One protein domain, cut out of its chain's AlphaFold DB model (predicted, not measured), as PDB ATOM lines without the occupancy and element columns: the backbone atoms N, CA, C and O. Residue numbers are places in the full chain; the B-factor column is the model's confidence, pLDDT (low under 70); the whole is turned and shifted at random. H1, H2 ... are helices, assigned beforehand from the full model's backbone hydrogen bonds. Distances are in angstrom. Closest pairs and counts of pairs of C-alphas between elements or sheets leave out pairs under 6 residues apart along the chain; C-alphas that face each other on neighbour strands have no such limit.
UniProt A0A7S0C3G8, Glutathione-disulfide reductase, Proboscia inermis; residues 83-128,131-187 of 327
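AT A GLANCE: This is residues 83 to 128 and 131 to 187 of the 327 residues of the protein "Glutathione-disulfide reductase" of Proboscia inermis (UniProt A0A7S0C3G8). Little regular structure: a looped stretch, residues 93 to 128, lies between the tiny helix H1 at one end and the helix pair H2 and H3. Beyond that pair the loop 146 to 176 runs out and folds back, and its residues 157 to 162 stick out. The 103 printed residues hold three named helices, H1, H2, H3, and no named strand; the class is all helix, with 25 residues in named elements. The whole is compact, radius of gyration of the C-alphas 14.7 A, yet elongated, 48 by 29 by 22 A.

HOW THE PARTS SIT: H1, residues 89 to 92, is apart from H2, residues 131 to 145, and from H3, residues 177 to 182. H2 and H3 touch, closest at the C-alphas of Ala 139 and Pro 177, 5.3 A, at a steep tilt of 48 degrees, opposite ways. In H2 and H3 every O i to N i+4 pair is within hydrogen-bond range; H1 is too short for one.

IN THESE COORDINATES: H1 begins at C-alpha 89 (20.058, 17.873, -64.641) and is 5.2 A long. H2 is 21.8 A long. H3, 8.8 A, ends at C-alpha 182 (9.044, 25.136, -48.013).

THE WHOLE: Residues 129 to 130 are not printed; C-alphas 128 and 131 are 9.1 A apart. The link H2 to H3 is long. pLDDT is under 70 at residues 147 to 182 and 184.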
ATOM      1  N   ASN A  83      15.362  28.854 -64.291       95.06
ATOM      2  CA  ASN A  83      16.273  28.674 -65.424       95.06
ATOM      3  C   ASN A  83      17.032  27.338 -65.330       95.06
ATOM      4  O   ASN A  83      18.193  27.305 -64.933       95.06
ATOM      5  N   THR A  84      16.362  26.231 -65.663       95.06
ATOM      6  CA  THR A  84      16.896  24.862 -65.487       95.06
ATOM      7  C   THR A  84      17.139  24.085 -66.784       95.06
ATOM      8  O   THR A  84      17.739  23.012 -66.753       95.06
ATOM      9  N   GLY A  85      16.714  24.614 -67.936       92.81
ATOM     10  CA  GLY A  85      16.644  23.856 -69.195       92.81
ATOM     11  C   GLY A  85      17.987  23.368 -69.754       92.81
ATOM     12  O   GLY A  85      18.041  22.289 -70.332       92.81
ATOM     13  N   ASN A  86      19.071  24.119 -69.537       93.75
ATOM     14  CA  ASN A  86      20.381  23.848 -70.147       93.75
ATOM     15  C   ASN A  86      21.425  23.327 -69.141       93.75
ATOM     16  O   ASN A  86      22.621  23.413 -69.398       93.75
ATOM     17  N   LEU A  87      20.988  22.806 -67.989       94.62
ATOM     18  CA  LEU A  87      21.882  22.346 -66.914       94.62
ATOM     19  C   LEU A  87      22.183  20.840 -66.952       94.62
ATOM     20  O   LEU A  87      22.887  20.339 -66.082       94.62
ATOM     21  N   ASN A  88      21.627  20.106 -67.921       93.56
ATOM     22  CA  ASN A  88      21.751  18.649 -68.027       93.56
ATOM     23  C   ASN A  88      21.453  17.903 -66.701       93.56
ATOM     24  O   ASN A  88      22.136  16.951 -66.322       93.56
ATOM     25  N   LEU A  89      20.413  18.353 -65.985       94.62
ATOM     26  CA  LEU A  89      20.058  17.873 -64.641       94.62
ATOM     27  C   LEU A  89      19.840  16.354 -64.579       94.62
ATOM     28  O   LEU A  89      20.199  15.719 -63.590       94.62
ATOM     29  N   MET A  90      19.316  15.770 -65.661       92.75
ATOM     30  CA  MET A  90      19.078  14.331 -65.776       92.75
ATOM     31  C   MET A  90      20.362  13.512 -65.625       92.75
ATOM     32  O   MET A  90      20.351  12.509 -64.916       92.75
ATOM     33  N   SER A  91      21.473  13.943 -66.232       92.94
ATOM     34  CA  SER A  91      22.761  13.249 -66.085       92.94
ATOM     35  C   SER A  91      23.313  13.316 -64.660       92.94
ATOM     36  O   SER A  91      24.052  12.422 -64.268       92.94
ATOM     37  N   ALA A  92      22.937  14.336 -63.883       93.12
ATOM     38  CA  ALA A  92      23.307  14.475 -62.474       93.12
ATOM     39  C   ALA A  92      22.312  13.798 -61.503       93.12
ATOM     40  O   ALA A  92      22.515  13.829 -60.290       93.12
ATOM     41  N   GLY A  93      21.212  13.221 -62.005       95.38
ATOM     42  CA  GLY A  93      20.137  12.656 -61.178       95.38
ATOM     43  C   GLY A  93      19.245  13.699 -60.487       95.38
ATOM     44  O   GLY A  93      18.486  13.361 -59.578       95.38
ATOM     45  N   ILE A  94      19.309  14.968 -60.898       96.00
ATOM     46  CA  ILE A  94      18.563  16.067 -60.273       96.00
ATOM     47  C   ILE A  94      17.153  16.154 -60.866       96.00
ATOM     48  O   ILE A  94      16.970  16.312 -62.074       96.00
ATOM     49  N   LYS A  95      16.146  16.075 -59.997       94.94
ATOM     50  CA  LYS A  95      14.724  16.168 -60.334       94.94
ATOM     51  C   LYS A  95      14.228  17.606 -60.207       94.94
ATOM     52  O   LYS A  95      14.714  18.380 -59.380       94.94
ATOM     53  N   VAL A  96      13.215  17.932 -61.002       94.00
ATOM     54  CA  VAL A  96      12.507  19.214 -60.964       94.00
ATOM     55  C   VAL A  96      11.010  18.998 -60.746       94.00
ATOM     56  O   VAL A  96      10.488  17.922 -61.046       94.00
ATOM     57  N   ASP A  97      10.320  20.010 -60.229       91.31
ATOM     58  CA  ASP A  97       8.861  20.034 -60.150       91.31
ATOM     59  C   ASP A  97       8.204  20.307 -61.522       91.31
ATOM     60  O   ASP A  97       8.865  20.544 -62.538       91.31
ATOM     61  N   GLN A  98       6.868  20.319 -61.556       89.06
ATOM     62  CA  GLN A  98       6.088  20.585 -62.775       89.06
ATOM     63  C   GLN A  98       6.275  22.001 -63.362       89.06
ATOM     64  O   GLN A  98       5.869  22.259 -64.494       89.06
ATOM     65  N   TYR A  99       6.869  22.930 -62.610       88.50
ATOM     66  CA  TYR A  99       7.167  24.298 -63.034       88.50
ATOM     67  C   TYR A  99       8.645  24.485 -63.428       88.50
ATOM     68  O   TYR A  99       9.016  25.551 -63.930       88.50
ATOM     69  N   GLY A 100       9.468  23.442 -63.279       91.19
ATOM     70  CA  GLY A 100      10.894  23.424 -63.589       91.19
ATOM     71  C   GLY A 100      11.800  23.842 -62.430       91.19
ATOM     72  O   GLY A 100      12.982  24.067 -62.680       91.19
ATOM     73  N   GLY A 101      11.275  23.971 -61.208       93.25
ATOM     74  CA  GLY A 101      12.057  24.263 -60.005       93.25
ATOM     75  C   GLY A 101      12.817  23.031 -59.516       93.25
ATOM     76  O   GLY A 101      12.262  21.936 -59.516       93.25
ATOM     77  N   ILE A 102      14.085  23.183 -59.133       94.69
ATOM     78  CA  ILE A 102      14.915  22.090 -58.605       94.69
ATOM     79  C   ILE A 102      14.360  21.634 -57.257       94.69
ATOM     80  O   ILE A 102      14.212  22.439 -56.342       94.69
ATOM     81  N   LEU A 103      14.095  20.332 -57.132       91.25
ATOM     82  CA  LEU A 103      13.662  19.744 -55.869       91.25
ATOM     83  C   LEU A 103      14.833  19.696 -54.892       91.25
ATOM     84  O   LEU A 103      15.904  19.182 -55.229       91.25
ATOM     85  N   VAL A 104      14.599  20.192 -53.680       90.06
ATOM     86  CA  VAL A 104      15.575  20.204 -52.592       90.06
ATOM     87  C   VAL A 104      14.986  19.638 -51.303       90.06
ATOM     88  O   VAL A 104      13.772  19.676 -51.100       90.06
ATOM     89  N   ASP A 105      15.845  19.098 -50.441       86.12
ATOM     90  CA  ASP A 105      15.496  18.696 -49.079       86.12
ATOM     91  C   ASP A 105      15.555  19.885 -48.092       86.12
ATOM     92  O   ASP A 105      15.804  21.037 -48.459       86.12
ATOM     93  N   ASN A 106      15.377  19.590 -46.802       80.06
ATOM     94  CA  ASN A 106      15.444  20.557 -45.701       80.06
ATOM     95  C   ASN A 106      16.839  21.169 -45.466       80.06
ATOM     96  O   ASN A 106      17.006  21.963 -44.548       80.06
ATOM     97  N   ARG A 107      17.847  20.788 -46.253       83.00
ATOM     98  CA  ARG A 107      19.210  21.334 -46.244       83.00
ATOM     99  C   ARG A 107      19.538  22.060 -47.547       83.00
ATOM    100  O   ARG A 107      20.697  22.377 -47.796       83.00
ATOM    101  N   LEU A 108      18.533  22.286 -48.397       88.06
ATOM    102  CA  LEU A 108      18.685  22.789 -49.764       88.06
ATOM    103  C   LEU A 108      19.523  21.863 -50.670       88.06
ATOM    104  O   LEU A 108      19.986  22.282 -51.736       88.06
ATOM    105  N   ALA A 109      19.719  20.600 -50.270       91.19
ATOM    106  CA  ALA A 109      20.416  19.608 -51.074       91.19
ATOM    107  C   ALA A 109      19.468  19.060 -52.141       91.19
ATOM    108  O   ALA A 109      18.313  18.741 -51.868       91.19
ATOM    109  N   THR A 110      19.956  18.957 -53.372       94.69
ATOM    110  CA  THR A 110      19.176  18.448 -54.505       94.69
ATOM    111  C   THR A 110      19.039  16.926 -54.458       94.69
ATOM    112  O   THR A 110      19.682  16.244 -53.665       94.69
ATOM    113  N   THR A 111      18.259  16.354 -55.376       93.81
ATOM    114  CA  THR A 111      18.144  14.893 -55.522       93.81
ATOM    115  C   THR A 111      19.315  14.235 -56.265       93.81
ATOM    116  O   THR A 111      19.150  13.111 -56.741       93.81
ATOM    117  N   ALA A 112      20.444  14.930 -56.448       93.56
ATOM    118  CA  ALA A 112      21.579  14.431 -57.222       93.56
ATOM    119  C   ALA A 112      22.026  13.033 -56.761       93.56
ATOM    120  O   ALA A 112      22.102  12.750 -55.567       93.56
ATOM    121  N   THR A 113      22.343  12.157 -57.716       88.00
ATOM    122  CA  THR A 113      22.826  10.791 -57.437       88.00
ATOM    123  C   THR A 113      24.350  10.695 -57.444       88.00
ATOM    124  O   THR A 113      24.908   9.696 -56.992       88.00
ATOM    125  N   CYS A 114      25.031  11.730 -57.941       76.00
ATOM    126  CA  CYS A 114      26.481  11.835 -57.984       76.00
ATOM    127  C   CYS A 114      26.954  13.142 -57.321       76.00
ATOM    128  O   CYS A 114      26.797  14.231 -57.872       76.00
ATOM    129  N   GLY A 115      27.575  13.026 -56.144       76.75
ATOM    130  CA  GLY A 115      28.128  14.161 -55.396       76.75
ATOM    131  C   GLY A 115      27.096  14.961 -54.589       76.75
ATOM    132  O   GLY A 115      25.907  14.656 -54.582       76.75
ATOM    133  N   SER A 116      27.576  15.992 -53.891       89.50
ATOM    134  CA  SER A 116      26.761  16.863 -53.035       89.50
ATOM    135  C   SER A 116      26.400  18.154 -53.773       89.50
ATOM    136  O   SER A 116      27.140  19.136 -53.721       89.50
ATOM    137  N   VAL A 117      25.274  18.147 -54.490       94.50
ATOM    138  CA  VAL A 117      24.770  19.316 -55.230       94.50
ATOM    139  C   VAL A 117      23.623  19.968 -54.462       94.50
ATOM    140  O   VAL A 117      22.689  19.282 -54.050       94.50
ATOM    141  N   TYR A 118      23.667  21.293 -54.322       94.62
ATOM    142  CA  TYR A 118      22.664  22.114 -53.632       94.62
ATOM    143  C   TYR A 118      22.070  23.148 -54.593       94.62
ATOM    144  O   TYR A 118      22.681  23.476 -55.611       94.62
ATOM    145  N   ALA A 119      20.888  23.674 -54.271       94.00
ATOM    146  CA  ALA A 119      20.236  24.718 -55.056       94.00
ATOM    147  C   ALA A 119      19.598  25.784 -54.156       94.00
ATOM    148  O   ALA A 119      19.071  25.482 -53.092       94.00
ATOM    149  N   ALA A 120      19.643  27.040 -54.601       93.31
ATOM    150  CA  ALA A 120      19.113  28.192 -53.878       93.31
ATOM    151  C   ALA A 120      18.609  29.270 -54.851       93.31
ATOM    152  O   ALA A 120      19.055  29.356 -55.998       93.31
ATOM    153  N   GLY A 121      17.698  30.116 -54.380       92.56
ATOM    154  CA  GLY A 121      17.072  31.197 -55.135       92.56
ATOM    155  C   GLY A 121      15.956  30.732 -56.063       92.56
ATOM    156  O   GLY A 121      15.409  29.638 -55.925       92.56
ATOM    157  N   ASP A 122      15.644  31.569 -57.055       93.75
ATOM    158  CA  ASP A 122      14.534  31.367 -57.996       93.75
ATOM    159  C   ASP A 122      14.547  30.004 -58.709       93.75
ATOM    160  O   ASP A 122      13.514  29.562 -59.213       93.75
ATOM    161  N   VAL A 123      15.705  29.338 -58.781       94.38
ATOM    162  CA  VAL A 123      15.837  28.018 -59.402       94.38
ATOM    163  C   VAL A 123      15.126  26.919 -58.607       94.38
ATOM    164  O   VAL A 123      14.755  25.911 -59.196       94.38
ATOM    165  N   VAL A 124      14.918  27.107 -57.299       90.81
ATOM    166  CA  VAL A 124      14.220  26.158 -56.413       90.81
ATOM    167  C   VAL A 124      12.704  26.341 -56.492       90.81
ATOM    168  O   VAL A 124      11.951  25.384 -56.356       90.81
ATOM    169  N   GLY A 125      12.235  27.558 -56.778       85.69
ATOM    170  CA  GLY A 125      10.814  27.861 -56.892       85.69
ATOM    171  C   GLY A 125      10.444  29.189 -56.242       85.69
ATOM    172  O   GLY A 125      11.281  30.059 -56.026       85.69
ATOM    173  N   ARG A 126       9.148  29.370 -55.980       80.81
ATOM    174  CA  ARG A 126       8.619  30.592 -55.355       80.81
ATOM    175  C   ARG A 126       8.941  30.620 -53.849       80.81
ATOM    176  O   ARG A 126       8.900  29.560 -53.233       80.81
ATOM    177  N   PRO A 127       9.112  31.811 -53.243       81.69
ATOM    178  CA  PRO A 127       8.966  33.135 -53.852       81.69
ATOM    179  C   PRO A 127      10.237  33.606 -54.581       81.69
ATOM    180  O   PRO A 127      11.352  33.384 -54.128       81.69
ATOM    181  N   PHE A 128      10.051  34.286 -55.718       88.12
ATOM    182  CA  PHE A 128      11.144  34.772 -56.569       88.12
ATOM    183  C   PHE A 128      11.684  36.122 -56.075       88.12
ATOM    184  O   PHE A 128      11.315  37.171 -56.611       88.12
ATOM    185  N   SER A 131      16.271  38.710 -51.658       87.94
ATOM    186  CA  SER A 131      16.543  38.455 -50.235       87.94
ATOM    187  C   SER A 131      16.378  36.977 -49.866       87.94
ATOM    188  O   SER A 131      17.241  36.421 -49.187       87.94
ATOM    189  N   THR A 132      15.327  36.319 -50.371       85.19
ATOM    190  CA  THR A 132      15.120  34.870 -50.213       85.19
ATOM    191  C   THR A 132      16.267  34.076 -50.822       85.19
ATOM    192  O   THR A 132      16.809  33.199 -50.155       85.19
ATOM    193  N   GLY A 133      16.683  34.405 -52.048       89.81
ATOM    194  CA  GLY A 133      17.800  33.725 -52.702       89.81
ATOM    195  C   GLY A 133      19.120  33.887 -51.950       89.81
ATOM    196  O   GLY A 133      19.838  32.905 -51.774       89.81
ATOM    197  N   SER A 134      19.409  35.084 -51.435       89.31
ATOM    198  CA  SER A 134      20.586  35.326 -50.591       89.31
ATOM    199  C   SER A 134      20.552  34.502 -49.302       89.31
ATOM    200  O   SER A 134      21.552  33.871 -48.959       89.31
ATOM    201  N   ALA A 135      19.409  34.455 -48.610       84.94
ATOM    202  CA  ALA A 135      19.254  33.668 -47.388       84.94
ATOM    203  C   ALA A 135      19.385  32.159 -47.653       84.94
ATOM    204  O   ALA A 135      20.116  31.471 -46.943       84.94
ATOM    205  N   GLN A 136      18.744  31.656 -48.711       87.38
ATOM    206  CA  GLN A 136      18.884  30.266 -49.151       87.38
ATOM    207  C   GLN A 136      20.336  29.941 -49.527       87.38
ATOM    208  O   GLN A 136      20.832  28.878 -49.175       87.38
ATOM    209  N   GLY A 137      21.049  30.850 -50.196       90.12
ATOM    210  CA  GLY A 137      22.459  30.654 -50.538       90.12
ATOM    211  C   GLY A 137      23.342  30.488 -49.301       90.12
ATOM    212  O   GLY A 137      24.142  29.556 -49.236       90.12
ATOM    213  N   GLN A 138      23.158  31.338 -48.288       86.25
ATOM    214  CA  GLN A 138      23.885  31.228 -47.018       86.25
ATOM    215  C   GLN A 138      23.547  29.923 -46.279       86.25
ATOM    216  O   GLN A 138      24.453  29.227 -45.823       86.25
ATOM    217  N   ALA A 139      22.266  29.548 -46.232       83.69
ATOM    218  CA  ALA A 139      21.798  28.301 -45.626       83.69
ATOM    219  C   ALA A 139      22.339  27.048 -46.342       83.69
ATOM    220  O   ALA A 139      22.711  26.066 -45.694       83.69
ATOM    221  N   ALA A 140      22.431  27.084 -47.673       88.38
ATOM    222  CA  ALA A 140      23.015  26.012 -48.470       88.38
ATOM    223  C   ALA A 140      24.515  25.863 -48.181       88.38
ATOM    224  O   ALA A 140      24.975  24.750 -47.947       88.38
ATOM    225  N   VAL A 141      25.270  26.969 -48.119       89.88
ATOM    226  CA  VAL A 141      26.700  26.944 -47.763       89.88
ATOM    227  C   VAL A 141      26.902  26.395 -46.353       89.88
ATOM    228  O   VAL A 141      27.717  25.496 -46.166       89.88
ATOM    229  N   ALA A 142      26.129  26.856 -45.368       85.19
ATOM    230  CA  ALA A 142      26.173  26.289 -44.021       85.19
ATOM    231  C   ALA A 142      25.902  24.773 -44.040       85.19
ATOM    232  O   ALA A 142      26.636  23.998 -43.435       85.19
ATOM    233  N   SER A 143      24.912  24.330 -44.818       85.38
ATOM    234  CA  SER A 143      24.568  22.909 -44.955       85.38
ATOM    235  C   SER A 143      25.629  22.061 -45.666       85.38
ATOM    236  O   SER A 143      25.624  20.841 -45.503       85.38
ATOM    237  N   MET A 144      26.520  22.666 -46.461       88.69
ATOM    238  CA  MET A 144      27.647  21.971 -47.100       88.69
ATOM    239  C   MET A 144      28.773  21.664 -46.108       88.69
ATOM    240  O   MET A 144      29.454  20.653 -46.260       88.69
ATOM    241  N   PHE A 145      28.986  22.545 -45.125       87.00
ATOM    242  CA  PHE A 145      30.154  22.500 -44.238       87.00
ATOM    243  C   PHE A 145      29.838  22.091 -42.793       87.00
ATOM    244  O   PHE A 145      30.763  21.783 -42.041       87.00
ATOM    245  N   SER A 146      28.568  22.040 -42.392       77.19
ATOM    246  CA  SER A 146      28.172  21.541 -41.072       77.19
ATOM    247  C   SER A 146      28.221  20.009 -41.010       77.19
ATOM    248  O   SER A 146      27.527  19.321 -41.756       77.19
ATOM    249  N   SER A 147      29.027  19.466 -40.089       56.69
ATOM    250  CA  SER A 147      29.092  18.026 -39.778       56.69
ATOM    251  C   SER A 147      27.946  17.543 -38.886       56.69
ATOM    252  O   SER A 147      27.713  16.340 -38.768       56.69
ATOM    253  N   GLU A 148      27.239  18.465 -38.241       54.16
ATOM    254  CA  GLU A 148      26.073  18.155 -37.428       54.16
ATOM    255  C   GLU A 148      24.824  18.122 -38.307       54.16
ATOM    256  O   GLU A 148      24.636  18.958 -39.197       54.16
ATOM    257  N   LYS A 149      23.927  17.161 -38.038       47.62
ATOM    258  CA  LYS A 149      22.527  17.343 -38.420       47.62
ATOM    259  C   LYS A 149      22.147  18.700 -37.844       47.62
ATOM    260  O   LYS A 149      22.218  18.860 -36.631       47.62
ATOM    261  N   LEU A 150      21.739  19.645 -38.688       49.53
ATOM    262  CA  LEU A 150      20.943  20.777 -38.236       49.53
ATOM    263  C   LEU A 150      19.603  20.170 -37.780       49.53
ATOM    264  O   LEU A 150      18.611  20.180 -38.503       49.53
ATOM    265  N   THR A 151      19.622  19.463 -36.646       41.78
ATOM    266  CA  THR A 151      18.437  19.095 -35.889       41.78
ATOM    267  C   THR A 151      17.721  20.406 -35.701       41.78
ATOM    268  O   THR A 151      18.331  21.364 -35.222       41.78
ATOM    269  N   SER A 152      16.489  20.465 -36.201       43.91
ATOM    270  CA  SER A 152      15.641  21.638 -36.081       43.91
ATOM    271  C   SER A 152      15.835  22.212 -34.691       43.91
ATOM    272  O   SER A 152      15.630  21.497 -33.712       43.91
ATOM    273  N   LEU A 153      16.239  23.477 -34.601       43.09
ATOM    274  CA  LEU A 153      16.432  24.164 -33.321       43.09
ATOM    275  C   LEU A 153      15.151  24.203 -32.464       43.09
ATOM    276  O   LEU A 153      15.178  24.703 -31.349       43.09
ATOM    277  N   LEU A 154      14.050  23.631 -32.955       43.84
ATOM    278  CA  LEU A 154      12.806  23.383 -32.253       43.84
ATOM    279  C   LEU A 154      12.215  22.029 -32.704       43.84
ATOM    280  O   LEU A 154      11.268  21.981 -33.492       43.84
ATOM    281  N   GLU A 155      12.768  20.906 -32.238       42.62
ATOM    282  CA  GLU A 155      11.917  19.725 -32.039       42.62
ATOM    283  C   GLU A 155      11.068  20.014 -30.798       42.62
ATOM    284  O   GLU A 155      11.582  20.082 -29.683       42.62
ATOM    285  N   CYS A 156       9.777  20.265 -31.005       47.94
ATOM    286  CA  CYS A 156       8.792  20.219 -29.932       47.94
ATOM    287  C   CYS A 156       8.952  18.908 -29.156       47.94
ATOM    288  O   CYS A 156       9.031  17.851 -29.786       47.94
ATOM    289  N   ASP A 157       8.952  18.963 -27.820       49.25
ATOM    290  CA  ASP A 157       8.797  17.749 -27.017       49.25
ATOM    291  C   ASP A 157       7.473  17.084 -27.436       49.25
ATOM    292  O   ASP A 157       6.416  17.709 -27.305       49.25
ATOM    293  N   PRO A 158       7.486  15.846 -27.960       47.84
ATOM    294  CA  PRO A 158       6.269  15.162 -28.391       47.84
ATOM    295  C   PRO A 158       5.272  14.897 -27.247       47.84
ATOM    296  O   PRO A 158       4.146  14.483 -27.518       47.84
ATOM    297  N   ASN A 159       5.658  15.137 -25.988       50.91
ATOM    298  CA  ASN A 159       4.783  15.052 -24.817       50.91
ATOM    299  C   ASN A 159       4.190  16.402 -24.381       50.91
ATOM    300  O   ASN A 159       3.348  16.427 -23.481       50.91
ATOM    301  N   ASP A 160       4.593  17.516 -24.997       52.41
ATOM    302  CA  ASP A 160       4.019  18.829 -24.717       52.41
ATOM    303  C   ASP A 160       2.795  19.086 -25.609       52.41
ATOM    304  O   ASP A 160       2.895  19.448 -26.782       52.41
ATOM    305  N   ALA A 161       1.606  18.923 -25.027       44.25
ATOM    306  CA  ALA A 161       0.330  19.158 -25.702       44.25
ATOM    307  C   ALA A 161       0.100  20.630 -26.118       44.25
ATOM    308  O   ALA A 161      -0.838  20.901 -26.869       44.25
ATOM    309  N   ALA A 162       0.926  21.578 -25.652       42.34
ATOM    310  CA  ALA A 162       0.911  22.974 -26.092       42.34
ATOM    311  C   ALA A 162       1.807  23.229 -27.320       42.34
ATOM    312  O   ALA A 162       1.707  24.293 -27.938       42.34
ATOM    313  N   CYS A 163       2.652  22.266 -27.705       42.22
ATOM    314  CA  CYS A 163       3.580  22.397 -28.823       42.22
ATOM    315  C   CYS A 163       2.902  22.017 -30.146       42.22
ATOM    316  O   CYS A 163       3.063  20.929 -30.699       42.22
ATOM    317  N   ILE A 164       2.087  22.940 -30.653       43.75
ATOM    318  CA  ILE A 164       1.488  22.839 -31.983       43.75
ATOM    319  C   ILE A 164       2.537  23.309 -32.989       43.75
ATOM    320  O   ILE A 164       2.888  24.481 -33.010       43.75
ATOM    321  N   VAL A 165       3.030  22.410 -33.844       46.09
ATOM    322  CA  VAL A 165       3.901  22.787 -34.967       46.09
ATOM    323  C   VAL A 165       3.057  23.514 -36.014       46.09
ATOM    324  O   VAL A 165       2.525  22.904 -36.943       46.09
ATOM    325  N   ASP A 166       2.887  24.818 -35.844       53.09
ATOM    326  CA  ASP A 166       2.178  25.658 -36.802       53.09
ATOM    327  C   ASP A 166       3.032  25.806 -38.092       53.09
ATOM    328  O   ASP A 166       4.247  26.029 -38.026       53.09
ATOM    329  N   PRO A 167       2.438  25.665 -39.295       50.34
ATOM    330  CA  PRO A 167       3.109  25.927 -40.569       50.34
ATOM    331  C   PRO A 167       3.836  27.283 -40.657       50.34
ATOM    332  O   PRO A 167       4.850  27.372 -41.350       50.34
ATOM    333  N   LEU A 168       3.349  28.327 -39.974       53.34
ATOM    334  CA  LEU A 168       4.012  29.628 -39.812       53.34
ATOM    335  C   LEU A 168       5.071  29.647 -38.701       53.34
ATOM    336  O   LEU A 168       5.902  30.546 -38.688       53.34
ATOM    337  N   GLU A 169       5.068  28.704 -37.763       51.75
ATOM    338  CA  GLU A 169       5.954  28.728 -36.591       51.75
ATOM    339  C   GLU A 169       7.383  28.248 -36.886       51.75
ATOM    340  O   GLU A 169       8.281  28.517 -36.096       51.75
ATOM    341  N   LYS A 170       7.635  27.617 -38.043       48.50
ATOM    342  CA  LYS A 170       8.996  27.278 -38.514       48.50
ATOM    343  C   LYS A 170       9.662  28.397 -39.317       48.50
ATOM    344  O   LYS A 170      10.592  28.145 -40.071       48.50
ATOM    345  N   VAL A 171       9.155  29.623 -39.259       44.28
ATOM    346  CA  VAL A 171       9.511  30.701 -40.184       44.28
ATOM    347  C   VAL A 171      10.669  31.556 -39.675       44.28
ATOM    348  O   VAL A 171      10.528  32.278 -38.693       44.28
ATOM    349  N   GLY A 172      11.778  31.576 -40.418       45.59
ATOM    350  CA  GLY A 172      12.764  32.662 -40.341       45.59
ATOM    351  C   GLY A 172      13.479  32.832 -38.996       45.59
ATOM    352  O   GLY A 172      14.059  33.898 -38.750       45.59
ATOM    353  N   GLU A 173      13.457  31.822 -38.127       43.38
ATOM    354  CA  GLU A 173      14.405  31.724 -37.021       43.38
ATOM    355  C   GLU A 173      15.766  31.327 -37.604       43.38
ATOM    356  O   GLU A 173      16.073  30.159 -37.814       43.38
ATOM    357  N   CYS A 174      16.568  32.345 -37.933       51.88
ATOM    358  CA  CYS A 174      17.872  32.213 -38.592       51.88
ATOM    359  C   CYS A 174      17.811  31.557 -39.989       51.88
ATOM    360  O   CYS A 174      16.742  31.293 -40.536       51.88
ATOM    361  N   PHE A 175      18.978  31.377 -40.617       50.78
ATOM    362  CA  PHE A 175      19.177  30.776 -41.944       50.78
ATOM    363  C   PHE A 175      18.854  29.266 -41.971       50.78
ATOM    364  O   PHE A 175      19.637  28.475 -42.492       50.78
ATOM    365  N   ASP A 176      17.724  28.862 -41.384       56.19
ATOM    366  CA  ASP A 176      17.239  27.487 -41.379       56.19
ATOM    367  C   ASP A 176      16.833  27.067 -42.805       56.19
ATOM    368  O   ASP A 176      15.880  27.617 -43.372       56.19
ATOM    369  N   PRO A 177      17.528  26.098 -43.424       56.47
ATOM    370  CA  PRO A 177      17.253  25.734 -44.805       56.47
ATOM    371  C   PRO A 177      15.882  25.058 -44.989       56.47
ATOM    372  O   PRO A 177      15.299  25.178 -46.067       56.47
ATOM    373  N   ALA A 178      15.320  24.419 -43.954       60.56
ATOM    374  CA  ALA A 178      14.009  23.767 -44.022       60.56
ATOM    375  C   ALA A 178      12.874  24.791 -44.173       60.56
ATOM    376  O   ALA A 178      12.012  24.663 -45.047       60.56
ATOM    377  N   SER A 179      12.916  25.844 -43.355       60.06
ATOM    378  CA  SER A 179      12.034  27.006 -43.436       60.06
ATOM    379  C   SER A 179      12.077  27.665 -44.814       60.06
ATOM    380  O   SER A 179      11.045  27.912 -45.448       60.06
ATOM    381  N   LEU A 180      13.299  27.893 -45.303       62.91
ATOM    382  CA  LEU A 180      13.557  28.621 -46.537       62.91
ATOM    383  C   LEU A 180      13.169  27.833 -47.795       62.91
ATOM    384  O   LEU A 180      12.922  28.449 -48.831       62.91
ATOM    385  N   ALA A 181      13.115  26.502 -47.725       60.22
ATOM    386  CA  ALA A 181      12.757  25.640 -48.849       60.22
ATOM    387  C   ALA A 181      11.239  25.498 -49.062       60.22
ATOM    388  O   ALA A 181      10.804  25.244 -50.185       60.22
ATOM    389  N   LEU A 182      10.427  25.635 -48.004       65.31
ATOM    390  CA  LEU A 182       9.044  25.136 -48.013       65.31
ATOM    391  C   LEU A 182       7.970  26.177 -47.678       65.31
ATOM    392  O   LEU A 182       6.805  25.951 -48.017       65.31
ATOM    393  N   ASN A 183       8.315  27.307 -47.045       70.69
ATOM    394  CA  ASN A 183       7.312  28.272 -46.598       70.69
ATOM    395  C   ASN A 183       7.371  29.615 -47.359       70.69
ATOM    396  O   ASN A 183       8.178  30.483 -47.038       70.69
ATOM    397  N   PRO A 184       6.463  29.868 -48.319       67.31
ATOM    398  CA  PRO A 184       6.452  31.121 -49.072       67.31
ATOM    399  C   PRO A 184       5.915  32.327 -48.282       67.31
ATOM    400  O   PRO A 184       6.028  33.452 -48.763       67.31
ATOM    401  N   PHE A 185       5.322  32.115 -47.104       75.12
ATOM    402  CA  PHE A 185       4.858  33.175 -46.198       75.12
ATOM    403  C   PHE A 185       5.948  33.634 -45.228       75.12
ATOM    404  O   PHE A 185       5.737  34.585 -44.477       75.12
ATOM    405  N   ALA A 186       7.115  32.985 -45.280       71.94
ATOM    406  CA  ALA A 186       8.261  33.230 -44.418       71.94
ATOM    407  C   ALA A 186       9.079  34.481 -44.762       71.94
ATOM    408  O   ALA A 186      10.141  34.709 -44.184       71.94
ATOM    409  N   PHE A 187       8.631  35.262 -45.742       82.62
ATOM    410  CA  PHE A 187       9.440  36.297 -46.364       82.62
ATOM    411  C   PHE A 187       8.692  37.625 -46.406       82.62
ATOM    412  O   PHE A 187       7.526  37.646 -46.813       82.62
TER     413      PHE A 187